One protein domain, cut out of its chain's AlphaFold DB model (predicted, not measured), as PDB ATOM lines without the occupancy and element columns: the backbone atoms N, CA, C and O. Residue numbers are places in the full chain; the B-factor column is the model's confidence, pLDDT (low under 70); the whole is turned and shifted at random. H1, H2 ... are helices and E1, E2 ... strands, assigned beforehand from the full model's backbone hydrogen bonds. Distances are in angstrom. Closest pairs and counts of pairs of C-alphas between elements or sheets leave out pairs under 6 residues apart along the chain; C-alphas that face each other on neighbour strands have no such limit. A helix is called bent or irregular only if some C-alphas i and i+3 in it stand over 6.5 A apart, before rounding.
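Overview. This is residues 2 to 118 and 137 to 170 of the 306 residues of an uncharacterized protein of Cercospora berteroae (UniProt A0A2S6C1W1). A narrow sheet of three strands stands in the middle, with the helical hairpin of H5 and H6 packed on one face and the long helix H7 running slantwise over the other. The shorter helices H1 to H4 make a group beyond E1 and H7, on the far side from H5 and H6. The printed part has 151 residues, with seven named helices and three named strands in the order H1 H2 H3 H4 E1 H5 H6 E2 E3 H7. The sheet order is E1 E2 E3, all antiparallel, and the class is mostly helix. The whole is compact, with a radius of gyration of the C-alphas of 15.2 A and spans of 46 by 40 by 24 A.

Along the chain. H1, residues 6 to 14, begins at C-alpha 6 (158.135, 107.758, 161.804). H2 is residues 17 to 22, H3 28 to 31 and H4 36 to 46. E1, residues 49 to 52, is 10.3 A long. H5, residues 55 to 69, is 19.0 A long, and H6, residues 78 to 89, is 16.6 A. E2, residues 99 to 105, and E3, residues 111 to 118, measure 20.2 A and 20.7 A. H7, residues 146 to 164, is 26.8 A long and ends at C-alpha 164 (144.318, 120.535, 146.342). H1 is irregular, with C-alphas 10 and 13 7.2 A apart; H4 and H5 only just are, with 6.8 A between C-alphas 42 and 45 and 6.7 A between C-alphas 60 and 63.

Arrangement. E1 and E2 are antiparallel, with N 51 and O 103 within hydrogen-bond range at 2.9 A. E2 and E3 form an antiparallel hairpin, with N 104 and O 113 at 2.8 A. The domain has three layers, helices on both faces of a sheet. H5 runs across the strands at a height over the sheet of 8.5 A; H7 is on the opposite face at 8.3 A, over E2 and E3. H5 and H6 touch, closest at the C-alphas of Ser 55 and Ile 82, 4.7 A. H1 and H2 only graze the sheet. H1 touches H4 at a shallow tilt of 18 degrees, the same way, closest at the C-alphas of Val 7 and Ala 36, 5.0 A. H7 touches H3 with residues 152 to 156 alone, closest at the C-alphas of Leu 31 and Thr 152, 5.5 A. Every O i to N i+4 pair is within hydrogen-bond range in H2, H6 and H7, against 3 of 5 in H1, 4 of 7 in H4 and 8 of 11 in H5; H3 is too short for one.

Size, cuts and confidence. The two C-alphas farthest apart, those of Asp 2 and His 73, are 50.0 A apart. Residues 119 to 136 are not printed, and C-alphas 118 and 137 are 18.9 A apart across this cut, in the link from E3 to H7. Of the links printed whole, none is long. Confidence is low, with pLDDT under 70, at residues 2 to 4 and 71 to 74.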
ATOM      1  N   ASP A   2     166.326 115.421 163.156       39.12
ATOM      2  CA  ASP A   2     164.902 115.449 162.824       39.12
ATOM      3  C   ASP A   2     164.345 114.069 163.142       39.12
ATOM      4  O   ASP A   2     164.776 113.070 162.563       39.12
ATOM      5  N   ALA A   3     163.442 113.997 164.115       49.72
ATOM      6  CA  ALA A   3     162.591 112.835 164.262       49.72
ATOM      7  C   ALA A   3     161.642 112.878 163.062       49.72
ATOM      8  O   ALA A   3     160.545 113.412 163.158       49.72
ATOM      9  N   GLY A   4     162.129 112.424 161.902       67.75
ATOM     10  CA  GLY A   4     161.334 112.337 160.686       67.75
ATOM     11  C   GLY A   4     160.039 111.580 160.962       67.75
ATOM     12  O   GLY A   4     159.957 110.812 161.921       67.75
ATOM     13  N   ASP A   5     159.031 111.813 160.128       89.31
ATOM     14  CA  ASP A   5     157.694 111.232 160.244       89.31
ATOM     15  C   ASP A   5     157.735 109.692 160.301       89.31
ATOM     16  O   ASP A   5     157.688 108.985 159.292       89.31
ATOM     17  N   SER A   6     157.878 109.171 161.520       93.94
ATOM     18  CA  SER A   6     158.135 107.758 161.804       93.94
ATOM     19  C   SER A   6     156.962 106.868 161.412       93.94
ATOM     20  O   SER A   6     157.167 105.724 161.012       93.94
ATOM     21  N   VAL A   7     155.736 107.397 161.489       96.06
ATOM     22  CA  VAL A   7     154.536 106.685 161.046       96.06
ATOM     23  C   VAL A   7     154.537 106.592 159.525       96.06
ATOM     24  O   VAL A   7     154.336 105.503 158.993       96.06
ATOM     25  N   ARG A   8     154.841 107.681 158.809       95.75
ATOM     26  CA  ARG A   8     154.959 107.634 157.346       95.75
ATOM     27  C   ARG A   8     156.070 106.709 156.882       95.75
ATOM     28  O   ARG A   8     155.829 105.910 155.987       95.75
ATOM     29  N   ALA A   9     157.244 106.754 157.508       95.44
ATOM     30  CA  ALA A   9     158.346 105.855 157.173       95.44
ATOM     31  C   ALA A   9     157.967 104.373 157.350       95.44
ATOM     32  O   ALA A   9     158.340 103.542 156.525       95.44
ATOM     33  N   LEU A  10     157.198 104.051 158.396       96.38
ATOM     34  CA  LEU A  10     156.718 102.694 158.662       96.38
ATOM     35  C   LEU A  10     155.703 102.214 157.614       96.38
ATOM     36  O   LEU A  10     155.742 101.059 157.204       96.38
ATOM     37  N   LEU A  11     154.780 103.090 157.210       97.00
ATOM     38  CA  LEU A  11     153.679 102.737 156.314       97.00
ATOM     39  C   LEU A  11     154.056 102.817 154.833       97.00
ATOM     40  O   LEU A  11     153.453 102.107 154.038       97.00
ATOM     41  N   ALA A  12     155.035 103.649 154.460       96.69
ATOM     42  CA  ALA A  12     155.409 103.923 153.071       96.69
ATOM     43  C   ALA A  12     155.582 102.669 152.188       96.69
ATOM     44  O   ALA A  12     155.074 102.697 151.069       96.69
ATOM     45  N   PRO A  13     156.204 101.561 152.647       97.31
ATOM     46  CA  PRO A  13     156.327 100.345 151.836       97.31
ATOM     47  C   PRO A  13     154.996  99.645 151.517       97.31
ATOM     48  O   PRO A  13     154.961  98.806 150.625       97.31
ATOM     49  N   LEU A  14     153.932  99.950 152.264       98.12
ATOM     50  CA  LEU A  14     152.609  99.335 152.146       98.12
ATOM     51  C   LEU A  14     151.598 100.243 151.435       98.12
ATOM     52  O   LEU A  14     150.498  99.795 151.124       98.12
ATOM     53  N   LEU A  15     151.926 101.521 151.209       98.44
ATOM     54  CA  LEU A  15     151.028 102.454 150.531       98.44
ATOM     55  C   LEU A  15     151.053 102.200 149.023       98.44
ATOM     56  O   LEU A  15     152.120 102.157 148.411       98.44
ATOM     57  N   THR A  16     149.883 102.108 148.397       98.44
ATOM     58  CA  THR A  16     149.810 102.156 146.933       98.44
ATOM     59  C   THR A  16     150.274 103.509 146.413       98.44
ATOM     60  O   THR A  16     150.108 104.527 147.088       98.44
ATOM     61  N   LEU A  17     150.812 103.542 145.188       97.62
ATOM     62  CA  LEU A  17     151.263 104.789 144.558       97.62
ATOM     63  C   LEU A  17     150.181 105.887 144.559       97.62
ATOM     64  O   LEU A  17     150.497 106.987 145.003       97.62
ATOM     65  N   PRO A  18     148.905 105.621 144.190       97.00
ATOM     66  CA  PRO A  18     147.871 106.650 144.245       97.00
ATOM     67  C   PRO A  18     147.675 107.246 145.638       97.00
ATOM     68  O   PRO A  18     147.489 108.453 145.758       97.00
ATOM     69  N   LEU A  19     147.725 106.427 146.695       98.25
ATOM     70  CA  LEU A  19     147.605 106.937 148.057       98.25
ATOM     71  C   LEU A  19     148.859 107.713 148.457       98.25
ATOM     72  O   LEU A  19     148.729 108.837 148.929       98.25
ATOM     73  N   LEU A  20     150.047 107.137 148.248       97.50
ATOM     74  CA  LEU A  20     151.335 107.740 148.592       97.50
ATOM     75  C   LEU A  20     151.503 109.131 147.967       97.50
ATOM     76  O   LEU A  20     151.878 110.062 148.678       97.50
ATOM     77  N   ASP A  21     151.192 109.260 146.676       97.00
ATOM     78  CA  ASP A  21     151.256 110.523 145.942       97.00
ATOM     79  C   ASP A  21     150.198 111.512 146.443       97.00
ATOM     80  O   ASP A  21     150.465 112.705 146.580       97.00
ATOM     81  N   HIS A  22     148.988 111.026 146.744       97.25
ATOM     82  CA  HIS A  22     147.892 111.880 147.194       97.25
ATOM     83  C   HIS A  22     148.186 112.531 148.547       97.25
ATOM     84  O   HIS A  22     147.948 113.724 148.707       97.25
ATOM     85  N   ILE A  23     148.721 111.776 149.510       96.62
ATOM     86  CA  ILE A  23     149.054 112.294 150.846       96.62
ATOM     87  C   ILE A  23     150.487 112.831 150.943       96.62
ATOM     88  O   ILE A  23     151.043 112.934 152.044       96.62
ATOM     89  N   ASP A  24     151.116 113.163 149.811       93.38
ATOM     90  CA  ASP A  24     152.448 113.743 149.846       93.38
ATOM     91  C   ASP A  24     152.463 115.069 150.632       93.38
ATOM     92  O   ASP A  24     151.540 115.888 150.602       93.38
ATOM     93  N   GLY A  25     153.518 115.252 151.422       88.44
ATOM     94  CA  GLY A  25     153.646 116.368 152.357       88.44
ATOM     95  C   GLY A  25     152.717 116.331 153.581       88.44
ATOM     96  O   GLY A  25     152.671 117.318 154.319       88.44
ATOM     97  N   SER A  26     151.956 115.260 153.830       92.00
ATOM     98  CA  SER A  26     151.315 115.051 155.137       92.00
ATOM     99  C   SER A  26     152.307 114.478 156.152       92.00
ATOM    100  O   SER A  26     153.136 113.632 155.818       92.00
ATOM    101  N   GLU A  27     152.199 114.945 157.398       93.81
ATOM    102  CA  GLU A  27     153.006 114.484 158.532       93.81
ATOM    103  C   GLU A  27     152.182 113.510 159.396       93.81
ATOM    104  O   GLU A  27     151.519 113.905 160.358       93.81
ATOM    105  N   LEU A  28     152.176 112.226 159.039       95.88
ATOM    106  CA  LEU A  28     151.317 111.194 159.630       95.88
ATOM    107  C   LEU A  28     151.549 111.005 161.130       95.88
ATOM    108  O   LEU A  28     150.590 110.783 161.869       95.88
ATOM    109  N   SER A  29     152.788 111.141 161.608       95.38
ATOM    110  CA  SER A  29     153.105 111.086 163.038       95.38
ATOM    111  C   SER A  29     152.323 112.110 163.864       95.38
ATOM    112  O   SER A  29     151.934 111.794 164.984       95.38
ATOM    113  N   THR A  30     152.033 113.293 163.318       93.94
ATOM    114  CA  THR A  30     151.251 114.330 164.018       93.94
ATOM    115  C   THR A  30     149.742 114.118 163.924       93.94
ATOM    116  O   THR A  30     148.991 114.645 164.740       93.94
ATOM    117  N   LEU A  31     149.281 113.332 162.948       94.81
ATOM    118  CA  LEU A  31     147.872 112.979 162.760       94.81
ATOM    119  C   LEU A  31     147.483 111.684 163.485       94.81
ATOM    120  O   LEU A  31     146.294 111.398 163.634       94.81
ATOM    121  N   SER A  32     148.465 110.904 163.938       94.50
ATOM    122  CA  SER A  32     148.249 109.627 164.610       94.50
ATOM    123  C   SER A  32     148.097 109.787 166.122       94.50
ATOM    124  O   SER A  32     148.888 110.452 166.786       94.50
ATOM    125  N   ARG A  33     147.114 109.090 166.700       92.00
ATOM    126  CA  ARG A  33     146.997 108.895 168.162       92.00
ATOM    127  C   ARG A  33     147.804 107.702 168.668       92.00
ATOM    128  O   ARG A  33     147.903 107.483 169.875       92.00
ATOM    129  N   VAL A  34     148.336 106.900 167.750       91.62
ATOM    130  CA  VAL A  34     149.063 105.668 168.038       91.62
ATOM    131  C   VAL A  34     150.527 105.865 167.666       91.62
ATOM    132  O   VAL A  34     150.849 106.354 166.583       91.62
ATOM    133  N   SER A  35     151.432 105.485 168.566       93.44
ATOM    134  CA  SER A  35     152.866 105.559 168.295       93.44
ATOM    135  C   SER A  35     153.262 104.634 167.144       93.44
ATOM    136  O   SER A  35     152.677 103.562 166.969       93.44
ATOM    137  N   ALA A  36     154.319 104.996 166.413       95.94
ATOM    138  CA  ALA A  36     154.881 104.139 165.369       95.94
ATOM    139  C   ALA A  36     155.232 102.735 165.897       95.94
ATOM    140  O   ALA A  36     154.962 101.749 165.220       95.94
ATOM    141  N   SER A  37     155.732 102.623 167.136       96.31
ATOM    142  CA  SER A  37     156.002 101.326 167.780       96.31
ATOM    143  C   SER A  37     154.753 100.452 167.917       96.31
ATOM    144  O   SER A  37     154.775  99.284 167.549       96.31
ATOM    145  N   ARG A  38     153.630 101.019 168.374       94.88
ATOM    146  CA  ARG A  38     152.369 100.278 168.512       94.88
ATOM    147  C   ARG A  38     151.783  99.879 167.163       94.88
ATOM    148  O   ARG A  38     151.204  98.801 167.058       94.88
ATOM    149  N   ILE A  39     151.928 100.725 166.141       96.12
ATOM    150  CA  ILE A  39     151.534 100.370 164.770       96.12
ATOM    151  C   ILE A  39     152.388  99.193 164.284       96.12
ATOM    152  O   ILE A  39     151.825  98.218 163.796       96.12
ATOM    153  N   ALA A  40     153.709  99.251 164.474       97.12
ATOM    154  CA  ALA A  40     154.644  98.203 164.066       97.12
ATOM    155  C   ALA A  40     154.371  96.855 164.752       97.12
ATOM    156  O   ALA A  40     154.449  95.814 164.111       97.12
ATOM    157  N   GLU A  41     154.030  96.873 166.040       97.00
ATOM    158  CA  GLU A  41     153.761  95.661 166.822       97.00
ATOM    159  C   GLU A  41     152.374  95.065 166.547       97.00
ATOM    160  O   GLU A  41     152.222  93.846 166.521       97.00
ATOM    161  N   SER A  42     151.348  95.908 166.385       95.50
ATOM    162  CA  SER A  42     149.952  95.460 166.403       95.50
ATOM    163  C   SER A  42     149.299  95.433 165.023       95.50
ATOM    164  O   SER A  42     148.674  94.434 164.665       95.50
ATOM    165  N   ALA A  43     149.440  96.508 164.246       95.50
ATOM    166  CA  ALA A  43     148.766  96.643 162.956       95.50
ATOM    167  C   ALA A  43     149.600  96.039 161.825       95.50
ATOM    168  O   ALA A  43     149.132  95.148 161.121       95.50
ATOM    169  N   LEU A  44     150.851  96.486 161.698       96.62
ATOM    170  CA  LEU A  44     151.738  96.206 160.568       96.62
ATOM    171  C   LEU A  44     151.863  94.719 160.193       96.62
ATOM    172  O   LEU A  44     151.810  94.425 159.002       96.62
ATOM    173  N   PRO A  45     151.956  93.759 161.142       97.56
ATOM    174  CA  PRO A  45     152.088  92.345 160.794       97.56
ATOM    175  C   PRO A  45     150.904  91.788 159.998       97.56
ATOM    176  O   PRO A  45     151.039  90.752 159.356       97.56
ATOM    177  N   ASN A  46     149.754  92.463 160.031       97.38
ATOM    178  CA  ASN A  46     148.512  92.021 159.408       97.38
ATOM    179  C   ASN A  46     148.169  92.800 158.125       97.38
ATOM    180  O   ASN A  46     147.094  92.586 157.571       97.38
ATOM    181  N   ILE A  47     149.036  93.716 157.678       98.38
ATOM    182  CA  ILE A  47     148.790  94.588 156.524       98.38
ATOM    183  C   ILE A  47     149.733  94.206 155.388       98.38
ATOM    184  O   ILE A  47     150.948  94.301 155.542       98.38
ATOM    185  N   GLY A  48     149.159  93.845 154.243       98.38
ATOM    186  CA  GLY A  48     149.886  93.706 152.982       98.38
ATOM    187  C   GLY A  48     149.895  95.001 152.170       98.38
ATOM    188  O   GLY A  48     150.914  95.345 151.580       98.38
ATOM    189  N   GLN A  49     148.785  95.747 152.170       98.44
ATOM    190  CA  GLN A  49     148.636  96.973 151.378       98.44
ATOM    191  C   GLN A  49     147.637  97.948 152.014       98.44
ATOM    192  O   GLN A  49     146.679  97.543 152.673       98.44
ATOM    193  N   ILE A  50     147.850  99.243 151.788       98.81
ATOM    194  CA  ILE A  50     146.957 100.342 152.158       98.81
ATOM    195  C   ILE A  50     146.732 101.200 150.917       98.81
ATOM    196  O   ILE A  50     147.690 101.588 150.246       98.81
ATOM    197  N   GLU A  51     145.480 101.521 150.613       98.62
ATOM    198  CA  GLU A  51     145.143 102.171 149.351       98.62
ATOM    199  C   GLU A  51     144.035 103.210 149.455       98.62
ATOM    200  O   GLU A  51     143.192 103.178 150.355       98.62
ATOM    201  N   LEU A  52     144.043 104.135 148.496       98.31
ATOM    202  CA  LEU A  52     142.886 104.953 148.175       98.31
ATOM    203  C   LEU A  52     141.993 104.113 147.258       98.31
ATOM    204  O   LEU A  52     142.367 103.841 146.121       98.31
ATOM    205  N   VAL A  53     140.861 103.659 147.783       98.69
ATOM    206  CA  VAL A  53     140.004 102.669 147.125       98.69
ATOM    207  C   VAL A  53     139.235 103.337 145.986       98.69
ATOM    208  O   VAL A  53     138.513 104.312 146.206       98.69
ATOM    209  N   ASP A  54     139.388 102.804 144.776       98.12
ATOM    210  CA  ASP A  54     138.622 103.215 143.600       98.12
ATOM    211  C   ASP A  54     137.336 102.385 143.422       98.12
ATOM    212  O   ASP A  54     136.983 101.537 144.247       98.12
ATOM    213  N   SER A  55     136.592 102.651 142.345       98.31
ATOM    214  CA  SER A  55     135.309 101.987 142.098       98.31
ATOM    215  C   SER A  55     135.418 100.487 141.823       98.31
ATOM    216  O   SER A  55     134.454  99.765 142.084       98.31
ATOM    217  N   ASP A  56     136.536 100.027 141.264       98.25
ATOM    218  CA  ASP A  56     136.723  98.627 140.879       98.25
ATOM    219  C   ASP A  56     137.205  97.826 142.090       98.25
ATOM    220  O   ASP A  56     136.568  96.842 142.462       98.25
ATOM    221  N   ALA A  57     138.199  98.343 142.818       98.19
ATOM    222  CA  ALA A  57     138.626  97.787 144.099       98.19
ATOM    223  C   ALA A  57     137.464  97.715 145.103       98.19
ATOM    224  O   ALA A  57     137.302  96.713 145.805       98.19
ATOM    225  N   PHE A  58     136.606  98.746 145.170       98.56
ATOM    226  CA  PHE A  58     135.438  98.680 146.047       98.56
ATOM    227  C   PHE A  58     134.476  97.569 145.632       98.56
ATOM    228  O   PHE A  58     134.028  96.805 146.482       98.56
ATOM    229  N   ARG A  59     134.153  97.470 144.340       98.19
ATOM    230  CA  ARG A  59     133.227  96.458 143.822       98.19
ATOM    231  C   ARG A  59     133.707  95.045 144.132       98.19
ATOM    232  O   ARG A  59     132.914  94.239 144.619       98.19
ATOM    233  N   ASP A  60     134.967  94.773 143.828       97.19
ATOM    234  CA  ASP A  60     135.488  93.414 143.800       97.19
ATOM    235  C   ASP A  60     135.889  92.939 145.204       97.19
ATOM    236  O   ASP A  60     135.647  91.783 145.553       97.19
ATOM    237  N   ASP A  61     136.408  93.841 146.048       96.75
ATOM    238  CA  ASP A  61     137.044  93.454 147.312       96.75
ATOM    239  C   ASP A  61     136.382  94.036 148.564       96.75
ATOM    240  O   ASP A  61     136.187  93.324 149.554       96.75
ATOM    241  N   TYR A  62     136.015  95.323 148.555       97.88
ATOM    242  CA  TYR A  62     135.488  95.979 149.762       97.88
ATOM    243  C   TYR A  62     133.978  95.847 149.920       97.88
ATOM    244  O   TYR A  62     133.506  95.823 151.050       97.88
ATOM    245  N   SER A  63     133.214  95.709 148.837       96.19
ATOM    246  CA  SER A  63     131.761  95.543 148.895       96.19
ATOM    247  C   SER A  63     131.365  94.273 149.661       96.19
ATOM    248  O   SER A  63     130.467  94.368 150.500       96.19
ATOM    249  N   PRO A  64     132.008  93.101 149.463       94.88
ATOM    250  CA  PRO A  64     131.748  91.929 150.298       94.88
ATOM    251  C   PRO A  64     132.025  92.179 151.784       94.88
ATOM    252  O   PRO A  64     131.222  91.787 152.629       94.88
ATOM    253  N   LEU A  65     133.133  92.856 152.110       94.75
ATOM    254  CA  LEU A  65     133.477  93.188 153.492       94.75
ATOM    255  C   LEU A  65     132.473  94.178 154.103       94.75
ATOM    256  O   LEU A  65     131.992  93.953 155.205       94.75
ATOM    257  N   TYR A  66     132.126  95.242 153.381       94.06
ATOM    258  CA  TYR A  66     131.119  96.227 153.776       94.06
ATOM    259  C   TYR A  66     129.784  95.548 154.101       94.06
ATOM    260  O   TYR A  66     129.263  95.705 155.200       94.06
ATOM    261  N   LEU A  67     129.274  94.712 153.196       92.25
ATOM    262  CA  LEU A  67     128.011  93.998 153.401       92.25
ATOM    263  C   LEU A  67     128.072  92.964 154.537       92.25
ATOM    264  O   LEU A  67     127.048  92.675 155.144       92.25
ATOM    265  N   ALA A  68     129.241  92.388 154.824       90.19
ATOM    266  CA  ALA A  68     129.404  91.451 155.936       90.19
ATOM    267  C   ALA A  68     129.450  92.150 157.307       90.19
ATOM    268  O   ALA A  68     129.112  91.545 158.323       90.19
ATOM    269  N   GLU A  69     129.891  93.408 157.346       86.06
ATOM    270  CA  GLU A  69     130.117  94.160 158.584       86.06
ATOM    271  C   GLU A  69     128.906  94.990 159.032       86.06
ATOM    272  O   GLU A  69     128.850  95.442 160.183       86.06
ATOM    273  N   PHE A  70     127.915  95.148 158.157       80.69
ATOM    274  CA  PHE A  70     126.678  95.852 158.449       80.69
ATOM    275  C   PHE A  70     125.459  95.017 158.038       80.69
ATOM    276  O   PHE A  70     125.427  94.425 156.967       80.69
ATOM    277  N   GLU A  71     124.428  94.987 158.886       61.66
ATOM    278  CA  GLU A  71     123.170  94.279 158.624       61.66
ATOM    279  C   GLU A  71     122.025  95.291 158.419       61.66
ATOM    280  O   GLU A  71     121.896  96.240 159.189       61.66
ATOM    281  N   GLY A  72     121.137  95.053 157.446       59.75
ATOM    282  CA  GLY A  72     119.809  95.688 157.400       59.75
ATOM    283  C   GLY A  72     119.655  96.946 156.529       59.75
ATOM    284  O   GLY A  72     120.289  97.080 155.487       59.75
ATOM    285  N   HIS A  73     118.723  97.820 156.935       53.38
ATOM    286  CA  HIS A  73     118.172  98.949 156.160       53.38
ATOM    287  C   HIS A  73     118.963 100.270 156.280       53.38
ATOM    288  O   HIS A  73     118.636 101.240 155.612       53.38
ATOM    289  N   GLU A  74     120.016 100.323 157.100       62.62
ATOM    290  CA  GLU A  74     120.843 101.531 157.310       62.62
ATOM    291  C   GLU A  74     122.064 101.591 156.372       62.62
ATOM    292  O   GLU A  74     123.057 102.275 156.639       62.62
ATOM    293  N   LEU A  75     122.008 100.841 155.267       78.38
ATOM    294  CA  LEU A  75     123.108 100.717 154.326       78.38
ATOM    295  C   LEU A  75     122.861 101.483 153.045       78.38
ATOM    296  O   LEU A  75     121.870 101.281 152.343       78.38
ATOM    297  N   GLU A  76     123.847 102.293 152.687       88.50
ATOM    298  CA  GLU A  76     123.958 102.779 151.331       88.50
ATOM    299  C   GLU A  76     124.154 101.595 150.367       88.50
ATOM    300  O   GLU A  76     124.929 100.670 150.636       88.50
ATOM    301  N   SER A  77     123.457 101.628 149.228       90.50
ATOM    302  CA  SER A  77     123.616 100.630 148.170       90.50
ATOM    303  C   SER A  77     125.055 100.620 147.636       90.50
ATOM    304  O   SER A  77     125.542 101.672 147.212       90.50
ATOM    305  N   PRO A  78     125.717  99.449 147.530       94.31
ATOM    306  CA  PRO A  78     127.045  99.350 146.925       94.31
ATOM    307  C   PRO A  78     127.135  99.962 145.524       94.31
ATOM    308  O   PRO A  78     128.158 100.537 145.171       94.31
ATOM    309  N   ALA A  79     126.061  99.893 144.728       95.12
ATOM    310  CA  ALA A  79     126.039 100.493 143.396       95.12
ATOM    311  C   ALA A  79     126.209 102.022 143.444       95.12
ATOM    312  O   ALA A  79     126.964 102.575 142.646       95.12
ATOM    313  N   ALA A  80     125.570 102.690 144.410       94.81
ATOM    314  CA  ALA A  80     125.693 104.135 144.593       94.81
ATOM    315  C   ALA A  80     127.119 104.528 145.014       94.81
ATOM    316  O   ALA A  80     127.686 105.467 144.452       94.81
ATOM    317  N   ILE A  81     127.731 103.749 145.914       96.94
ATOM    318  CA  ILE A  81     129.129 103.928 146.333       96.94
ATOM    319  C   ILE A  81     130.075 103.797 145.131       96.94
ATOM    320  O   ILE A  81     130.909 104.672 144.892       96.94
ATOM    321  N   ILE A  82     129.921 102.733 144.335       98.19
ATOM    322  CA  ILE A  82     130.735 102.465 143.139       98.19
ATOM    323  C   ILE A  82     130.643 103.624 142.141       98.19
ATOM    324  O   ILE A  82     131.668 104.083 141.630       98.19
ATOM    325  N   ASP A  83     129.431 104.097 141.844       97.56
ATOM    326  CA  ASP A  83     129.226 105.193 140.896       97.56
ATOM    327  C   ASP A  83     129.830 106.502 141.419       97.56
ATOM    328  O   ASP A  83     130.486 107.227 140.666       97.56
ATOM    329  N   ARG A  84     129.710 106.767 142.725       96.94
ATOM    330  CA  ARG A  84     130.300 107.950 143.357       96.94
ATOM    331  C   ARG A  84     131.824 107.931 143.321       96.94
ATOM    332  O   ARG A  84     132.421 108.950 142.976       96.94
ATOM    333  N   LEU A  85     132.451 106.792 143.621       98.00
ATOM    334  CA  LEU A  85     133.902 106.624 143.502       98.00
ATOM    335  C   LEU A  85     134.359 106.826 142.058       98.00
ATOM    336  O   LEU A  85     135.318 107.557 141.814       98.00
ATOM    337  N   ARG A  86     133.642 106.248 141.088       98.06
ATOM    338  CA  ARG A  86     133.966 106.415 139.667       98.06
ATOM    339  C   ARG A  86     133.952 107.889 139.267       98.06
ATOM    340  O   ARG A  86     134.873 108.359 138.601       98.06
ATOM    341  N   ASP A  87     132.929 108.629 139.682       97.44
ATOM    342  CA  ASP A  87     132.802 110.052 139.370       97.44
ATOM    343  C   ASP A  87     133.817 110.926 140.123       97.44
ATOM    344  O   ASP A  87     134.282 111.932 139.574       97.44
ATOM    345  N   GLU A  88     134.200 110.547 141.345       96.00
ATOM    346  CA  GLU A  88     135.266 111.207 142.102       96.00
ATOM    347  C   GLU A  88     136.620 111.062 141.388       96.00
ATOM    348  O   GLU A  88     137.272 112.067 141.097       96.00
ATOM    349  N   PHE A  89     137.023 109.836 141.037       95.06
ATOM    350  CA  PHE A  89     138.296 109.568 140.355       95.06
ATOM    351  C   PHE A  89     138.324 110.108 138.917       95.06
ATOM    352  O   PHE A  89     139.372 110.536 138.437       95.06
ATOM    353  N   ALA A  90     137.170 110.194 138.249       95.56
ATOM    354  CA  ALA A  90     137.035 110.886 136.966       95.56
ATOM    355  C   ALA A  90     137.067 112.426 137.091       95.56
ATOM    356  O   ALA A  90     136.998 113.131 136.082       95.56
ATOM    357  N   GLY A  91     137.130 112.975 138.310       94.06
ATOM    358  CA  GLY A  91     137.182 114.414 138.560       94.06
ATOM    359  C   GLY A  91     135.872 115.154 138.273       94.06
ATOM    360  O   GLY A  91     135.894 116.376 138.110       94.06
ATOM    361  N   LYS A  92     134.733 114.455 138.218       95.44
ATOM    362  CA  LYS A  92     133.409 115.058 137.979       95.44
ATOM    363  C   LYS A  92     132.813 115.698 139.236       95.44
ATOM    364  O   LYS A  92     131.939 116.552 139.134       95.44
ATOM    365  N   ARG A  93     133.323 115.342 140.420       93.81
ATOM    366  CA  ARG A  93     132.849 115.811 141.738       93.81
ATOM    367  C   ARG A  93     133.601 117.032 142.298       93.81
ATOM    368  O   ARG A  93     133.567 117.310 143.494       93.81
ATOM    369  N   ARG A  94     134.262 117.827 141.445       88.44
ATOM    370  CA  ARG A  94     135.083 118.987 141.877       88.44
ATOM    371  C   ARG A  94     134.316 120.070 142.648       88.44
ATOM    372  O   ARG A  94     134.918 120.754 143.470       88.44
ATOM    373  N   ASN A  95     133.018 120.225 142.388       88.25
ATOM    374  CA  ASN A  95     132.190 121.294 142.966       88.25
ATOM    375  C   ASN A  95     131.364 120.858 144.184       88.25
ATOM    376  O   ASN A  95     130.635 121.674 144.738       88.25
ATOM    377  N   VAL A  96     131.480 119.598 144.601       93.56
ATOM    378  CA  VAL A  96     130.777 119.034 145.761       93.56
ATOM    379  C   VAL A  96     131.781 118.570 146.813       93.56
ATOM    380  O   VAL A  96     132.998 118.621 146.578       93.56
ATOM    381  N   SER A  97     131.298 118.147 147.982       93.94
ATOM    382  CA  SER A  97     132.150 117.535 149.011       93.94
ATOM    383  C   SER A  97     132.901 116.331 148.420       93.94
ATOM    384  O   SER A  97     132.245 115.453 147.841       93.94
ATOM    385  N   PRO A  98     134.250 116.282 148.517       96.75
ATOM    386  CA  PRO A  98     134.987 115.105 148.089       96.75
ATOM    387  C   PRO A  98     134.537 113.892 148.894       96.75
ATOM    388  O   PRO A  98     134.292 113.998 150.098       96.75
ATOM    389  N   TYR A  99     134.446 112.761 148.206       97.69
ATOM    390  CA  TYR A  99     134.042 111.481 148.768       97.69
ATOM    391  C   TYR A  99     135.167 110.467 148.582       97.69
ATOM    392  O   TYR A  99     135.637 110.256 147.464       97.69
ATOM    393  N   ARG A 100     135.625 109.849 149.671       98.19
ATOM    394  CA  ARG A 100     136.817 108.999 149.680       98.19
ATOM    395  C   ARG A 100     136.575 107.715 150.455       98.19
ATOM    396  O   ARG A 100     135.832 107.684 151.437       98.19
ATOM    397  N   ILE A 101     137.281 106.668 150.039       98.69
ATOM    398  CA  ILE A 101     137.451 105.454 150.826       98.69
ATOM    399  C   ILE A 101     138.945 105.166 150.932       98.69
ATOM    400  O   ILE A 101     139.652 105.135 149.926       98.69
ATOM    401  N   VAL A 102     139.426 104.958 152.155       98.75
ATOM    402  CA  VAL A 102     140.761 104.404 152.403       98.75
ATOM    403  C   VAL A 102     140.598 102.974 152.885       98.75
ATOM    404  O   VAL A 102     139.802 102.717 153.790       98.75
ATOM    405  N   GLY A 103     141.346 102.058 152.283       98.62
ATOM    406  CA  GLY A 103     141.237 100.626 152.508       98.62
ATOM    407  C   GLY A 103     142.554  99.995 152.942       98.62
ATOM    408  O   GLY A 103     143.635 100.513 152.672       98.62
ATOM    409  N   ILE A 104     142.445  98.863 153.631       98.75
ATOM    410  CA  ILE A 104     143.556  98.012 154.060       98.75
ATOM    411  C   ILE A 104     143.302  96.594 153.545       98.75
ATOM    412  O   ILE A 104     142.180  96.085 153.662       98.75
ATOM    413  N   ARG A 105     144.346  95.959 153.012       98.62
ATOM    414  CA  ARG A 105     144.388  94.544 152.630       98.62
ATOM    415  C   ARG A 105     145.415  93.786 153.460       98.62
ATOM    416  O   ARG A 105     146.400  94.374 153.911       98.62
ATOM    417  N   ASP A 106     145.197  92.490 153.654       98.19
ATOM    418  CA  ASP A 106     146.211  91.590 154.211       98.19
ATOM    419  C   ASP A 106     147.246  91.183 153.150       98.19
ATOM    420  O   ASP A 106     147.214  91.641 152.007       98.19
ATOM    421  N   HIS A 107     148.199  90.340 153.551       97.62
ATOM    422  CA  HIS A 107     149.270  89.827 152.689       97.62
ATOM    423  C   HIS A 107     148.769  88.940 151.546       97.62
ATOM    424  O   HIS A 107     149.475  88.789 150.553       97.62
ATOM    425  N   ASP A 108     147.559  88.391 151.669       97.12
ATOM    426  CA  ASP A 108     146.914  87.591 150.625       97.12
ATOM    427  C   ASP A 108     146.097  88.469 149.657       97.12
ATOM    428  O   ASP A 108     145.486  87.968 148.713       97.12
ATOM    429  N   GLY A 109     146.086  89.789 149.875       96.81
ATOM    430  CA  GLY A 109     145.371  90.763 149.056       96.81
ATOM    431  C   GLY A 109     143.886  90.898 149.393       96.81
ATOM    432  O   GLY A 109     143.189  91.667 148.730       96.81
ATOM    433  N   ALA A 110     143.382  90.214 150.422       97.75
ATOM    434  CA  ALA A 110     141.982  90.313 150.812       97.75
ATOM    435  C   ALA A 110     141.724  91.602 151.604       97.75
ATOM    436  O   ALA A 110     142.517  91.980 152.465       97.75
ATOM    437  N   ALA A 111     140.592  92.267 151.353       98.19
ATOM    438  CA  ALA A 111     140.181  93.441 152.122       98.19
ATOM    439  C   ALA A 111     139.939  93.084 153.600       98.19
ATOM    440  O   ALA A 111     139.229  92.125 153.924       98.19
ATOM    441  N   ILE A 112     140.510  93.878 154.512       97.88
ATOM    442  CA  ILE A 112     140.434  93.627 155.965       97.88
ATOM    443  C   ILE A 112     139.863  94.794 156.758       97.88
ATOM    444  O   ILE A 112     139.451  94.614 157.903       97.88
ATOM    445  N   GLY A 113     139.823  95.986 156.176       97.94
ATOM    446  CA  GLY A 113     139.178  97.137 156.785       97.94
ATOM    447  C   GLY A 113     139.169  98.341 155.863       97.94
ATOM    448  O   GLY A 113     140.021  98.459 154.985       97.94
ATOM    449  N   ALA A 114     138.210  99.234 156.070       98.38
ATOM    450  CA  ALA A 114     138.113 100.478 155.325       98.38
ATOM    451  C   ALA A 114     137.420 101.576 156.133       98.38
ATOM    452  O   ALA A 114     136.689 101.315 157.095       98.38
ATOM    453  N   ALA A 115     137.673 102.815 155.724       98.25
ATOM    454  CA  ALA A 115     137.002 104.014 156.194       98.25
ATOM    455  C   ALA A 115     136.427 104.771 154.996       98.25
ATOM    456  O   ALA A 115     137.177 105.169 154.105       98.25
ATOM    457  N   GLN A 116     135.112 104.973 155.003       97.50
ATOM    458  CA  GLN A 116     134.347 105.714 154.004       97.50
ATOM    459  C   GLN A 116     133.911 107.055 154.585       97.50
ATOM    460  O   GLN A 116     133.314 107.106 155.666       97.50
ATOM    461  N   PHE A 117     134.209 108.140 153.875       98.19
ATOM    462  CA  PHE A 117     133.989 109.484 154.385       98.19
ATOM    463  C   PHE A 117     133.792 110.523 153.282       98.19
ATOM    464  O   PHE A 117     134.347 110.427 152.187       98.19
ATOM    465  N   SER A 118     133.051 111.568 153.640       98.06
ATOM    466  CA  SER A 118     132.954 112.821 152.889       98.06
ATOM    467  C   SER A 118     133.757 113.910 153.606       98.06
ATOM    468  O   SER A 118     133.965 113.848 154.818       98.06
ATOM    469  N   VAL A 137     136.129  96.821 160.115       94.88
ATOM    470  CA  VAL A 137     137.321  95.976 160.196       94.88
ATOM    471  C   VAL A 137     136.854  94.544 160.377       94.88
ATOM    472  O   VAL A 137     136.137  94.239 161.338       94.88
ATOM    473  N   ARG A 138     137.331  93.678 159.481       94.75
ATOM    474  CA  ARG A 138     137.086  92.240 159.472       94.75
ATOM    475  C   ARG A 138     137.282  91.662 160.880       94.75
ATOM    476  O   ARG A 138     138.262  92.023 161.541       94.75
ATOM    477  N   PRO A 139     136.413  90.761 161.376       92.94
ATOM    478  CA  PRO A 139     136.364  90.429 162.799       92.94
ATOM    479  C   PRO A 139     137.687  89.907 163.366       92.94
ATOM    480  O   PRO A 139     138.056  90.262 164.484       92.94
ATOM    481  N   GLN A 140     138.431  89.129 162.576       93.44
ATOM    482  CA  GLN A 140     139.733  88.559 162.935       93.44
ATOM    483  C   GLN A 140     140.835  89.616 163.093       93.44
ATOM    484  O   GLN A 140     141.847  89.346 163.734       93.44
ATOM    485  N   ASN A 141     140.638  90.816 162.539       95.06
ATOM    486  CA  ASN A 141     141.587  91.927 162.577       95.06
ATOM    487  C   ASN A 141     141.197  93.026 163.581       95.06
ATOM    488  O   ASN A 141     141.890  94.037 163.731       95.06
ATOM    489  N   ARG A 142     140.092  92.849 164.313       91.31
ATOM    490  CA  ARG A 142     139.683  93.787 165.365       91.31
ATOM    491  C   ARG A 142     140.656  93.725 166.545       91.31
ATOM    492  O   ARG A 142     141.212  92.683 166.871       91.31
ATOM    493  N   GLY A 143     140.869  94.869 167.200       87.44
ATOM    494  CA  GLY A 143     141.830  94.994 168.306       87.44
ATOM    495  C   GLY A 143     143.297  95.130 167.873       87.44
ATOM    496  O   GLY A 143     144.150  95.330 168.729       87.44
ATOM    497  N   GLN A 144     143.585  95.106 166.567       93.69
ATOM    498  CA  GLN A 144     144.937  95.215 165.997       93.69
ATOM    499  C   GLN A 144     145.270  96.643 165.524       93.69
ATOM    500  O   GLN A 144     145.956  96.841 164.532       93.69
ATOM    501  N   MET A 145     144.702  97.664 166.176       93.31
ATOM    502  CA  MET A 145     144.877  99.092 165.843       93.31
ATOM    503  C   MET A 145     144.442  99.529 164.424       93.31
ATOM    504  O   MET A 145     144.641 100.687 164.064       93.31
ATOM    505  N   MET A 146     143.765  98.670 163.650       95.44
ATOM    506  CA  MET A 146     143.319  98.978 162.279       95.44
ATOM    507  C   MET A 146     142.441 100.229 162.186       95.44
ATOM    508  O   MET A 146     142.685 101.098 161.357       95.44
ATOM    509  N   SER A 147     141.446 100.371 163.068       93.62
ATOM    510  CA  SER A 147     140.561 101.544 163.057       93.62
ATOM    511  C   SER A 147     141.302 102.844 163.388       93.62
ATOM    512  O   SER A 147     140.995 103.889 162.824       93.62
ATOM    513  N   GLU A 148     142.295 102.793 164.277       93.81
ATOM    514  CA  GLU A 148     143.114 103.963 164.622       93.81
ATOM    515  C   GLU A 148     144.026 104.380 163.461       93.81
ATOM    516  O   GLU A 148     144.170 105.571 163.169       93.81
ATOM    517  N   LEU A 149     144.593 103.398 162.756       96.56
ATOM    518  CA  LEU A 149     145.351 103.639 161.535       96.56
ATOM    519  C   LEU A 149     144.465 104.267 160.447       96.56
ATOM    520  O   LEU A 149     144.833 105.289 159.873       96.56
ATOM    521  N   LEU A 150     143.265 103.724 160.223       98.00
ATOM    522  CA  LEU A 150     142.297 104.284 159.278       98.00
ATOM    523  C   LEU A 150     141.919 105.731 159.627       98.00
ATOM    524  O   LEU A 150     141.927 106.580 158.743       98.00
ATOM    525  N   HIS A 151     141.674 106.058 160.900       96.88
ATOM    526  CA  HIS A 151     141.426 107.446 161.319       96.88
ATOM    527  C   HIS A 151     142.587 108.392 160.984       96.88
ATOM    528  O   HIS A 151     142.354 109.528 160.571       96.88
ATOM    529  N   THR A 152     143.830 107.930 161.140       97.25
ATOM    530  CA  THR A 152     145.025 108.710 160.776       97.25
ATOM    531  C   THR A 152     145.032 109.017 159.278       97.25
ATOM    532  O   THR A 152     145.265 110.155 158.870       97.25
ATOM    533  N   LEU A 153     144.715 108.016 158.454       98.38
ATOM    534  CA  LEU A 153     144.683 108.155 156.999       98.38
ATOM    535  C   LEU A 153     143.504 109.009 156.516       98.38
ATOM    536  O   LEU A 153     143.679 109.799 155.595       98.38
ATOM    537  N   VAL A 154     142.339 108.927 157.170       98.50
ATOM    538  CA  VAL A 154     141.198 109.828 156.920       98.50
ATOM    539  C   VAL A 154     141.628 111.284 157.081       98.50
ATOM    540  O   VAL A 154     141.339 112.105 156.213       98.50
ATOM    541  N   LEU A 155     142.358 111.616 158.153       97.62
ATOM    542  CA  LEU A 155     142.865 112.975 158.367       97.62
ATOM    543  C   LEU A 155     143.884 113.385 157.295       97.62
ATOM    544  O   LEU A 155     143.817 114.507 156.800       97.62
ATOM    545  N   ALA A 156     144.797 112.487 156.914       97.75
ATOM    546  CA  ALA A 156     145.824 112.768 155.909       97.75
ATOM    547  C   ALA A 156     145.227 113.017 154.514       97.75
ATOM    548  O   ALA A 156     145.536 114.018 153.874       97.75
ATOM    549  N   VAL A 157     144.306 112.156 154.074       98.44
ATOM    550  CA  VAL A 157     143.573 112.334 152.811       98.44
ATOM    551  C   VAL A 157     142.728 113.606 152.852       98.44
ATOM    552  O   VAL A 157     142.733 114.380 151.900       98.44
ATOM    553  N   SER A 158     142.067 113.894 153.976       97.88
ATOM    554  CA  SER A 158     141.276 115.124 154.111       97.88
ATOM    555  C   SER A 158     142.123 116.392 154.026       97.88
ATOM    556  O   SER A 158     141.707 117.380 153.419       97.88
ATOM    557  N   GLU A 159     143.322 116.369 154.610       96.31
ATOM    558  CA  GLU A 159     144.297 117.447 154.471       96.31
ATOM    559  C   GLU A 159     144.722 117.634 153.012       96.31
ATOM    560  O   GLU A 159     144.709 118.762 152.511       96.31
ATOM    561  N   ALA A 160     145.084 116.545 152.336       96.50
ATOM    562  CA  ALA A 160     145.514 116.565 150.946       96.50
ATOM    563  C   ALA A 160     144.425 117.111 150.010       96.50
ATOM    564  O   ALA A 160     144.678 118.029 149.222       96.50
ATOM    565  N   ASP A 161     143.189 116.628 150.146       96.25
ATOM    566  CA  ASP A 161     142.050 117.105 149.363       96.25
ATOM    567  C   ASP A 161     141.778 118.595 149.604       96.25
ATOM    568  O   ASP A 161     141.551 119.348 148.652       96.25
ATOM    569  N   ALA A 162     141.859 119.063 150.851       95.31
ATOM    570  CA  ALA A 162     141.724 120.483 151.154       95.31
ATOM    571  C   ALA A 162     142.843 121.323 150.515       95.31
ATOM    572  O   ALA A 162     142.559 122.358 149.902       95.31
ATOM    573  N   ARG A 163     144.101 120.868 150.587       94.12
ATOM    574  CA  ARG A 163     145.239 121.538 149.935       94.12
ATOM    575  C   ARG A 163     145.053 121.636 148.426       94.12
ATOM    576  O   ARG A 163     145.204 122.721 147.865       94.12
ATOM    577  N   SER A 164     144.612 120.553 147.784       92.50
ATOM    578  CA  SER A 164     144.318 120.535 146.342       92.50
ATOM    579  C   SER A 164     143.235 121.547 145.930       92.50
ATOM    580  O   SER A 164     143.197 122.003 144.788       92.50
ATOM    581  N   ARG A 165     142.374 121.949 146.876       91.75
ATOM    582  CA  ARG A 165     141.284 122.923 146.696       91.75
ATOM    583  C   ARG A 165     141.622 124.324 147.227       91.75
ATOM    584  O   ARG A 165     140.721 125.160 147.386       91.75
ATOM    585  N   GLY A 166     142.908 124.587 147.464       90.69
ATOM    586  CA  GLY A 166     143.457 125.913 147.742       90.69
ATOM    587  C   GLY A 166     143.625 126.267 149.219       90.69
ATOM    588  O   GLY A 166     143.860 127.435 149.518       90.69
ATOM    589  N   TRP A 167     143.510 125.313 150.149       90.81
ATOM    590  CA  TRP A 167     143.895 125.569 151.541       90.81
ATOM    591  C   TRP A 167     145.406 125.456 151.707       90.81
ATOM    592  O   TRP A 167     145.974 124.388 151.511       90.81
ATOM    593  N   ALA A 168     146.059 126.537 152.132       83.38
ATOM    594  CA  ALA A 168     147.491 126.495 152.428       83.38
ATOM    595  C   ALA A 168     147.792 125.616 153.656       83.38
ATOM    596  O   ALA A 168     148.673 124.762 153.609       83.38
ATOM    597  N   LEU A 169     147.030 125.796 154.741       83.75
ATOM    598  CA  LEU A 169     147.151 125.036 155.988       83.75
ATOM    599  C   LEU A 169     145.745 124.702 156.513       83.75
ATOM    600  O   LEU A 169     145.166 125.498 157.253       83.75
ATOM    601  N   PRO A 170     145.157 123.563 156.110       86.19
ATOM    602  CA  PRO A 170     143.804 123.204 156.519       86.19
ATOM    603  C   PRO A 170     143.693 123.029 158.039       86.19
ATOM    604  O   PRO A 170     144.360 122.170 158.625       86.19
TER     605      PRO A 170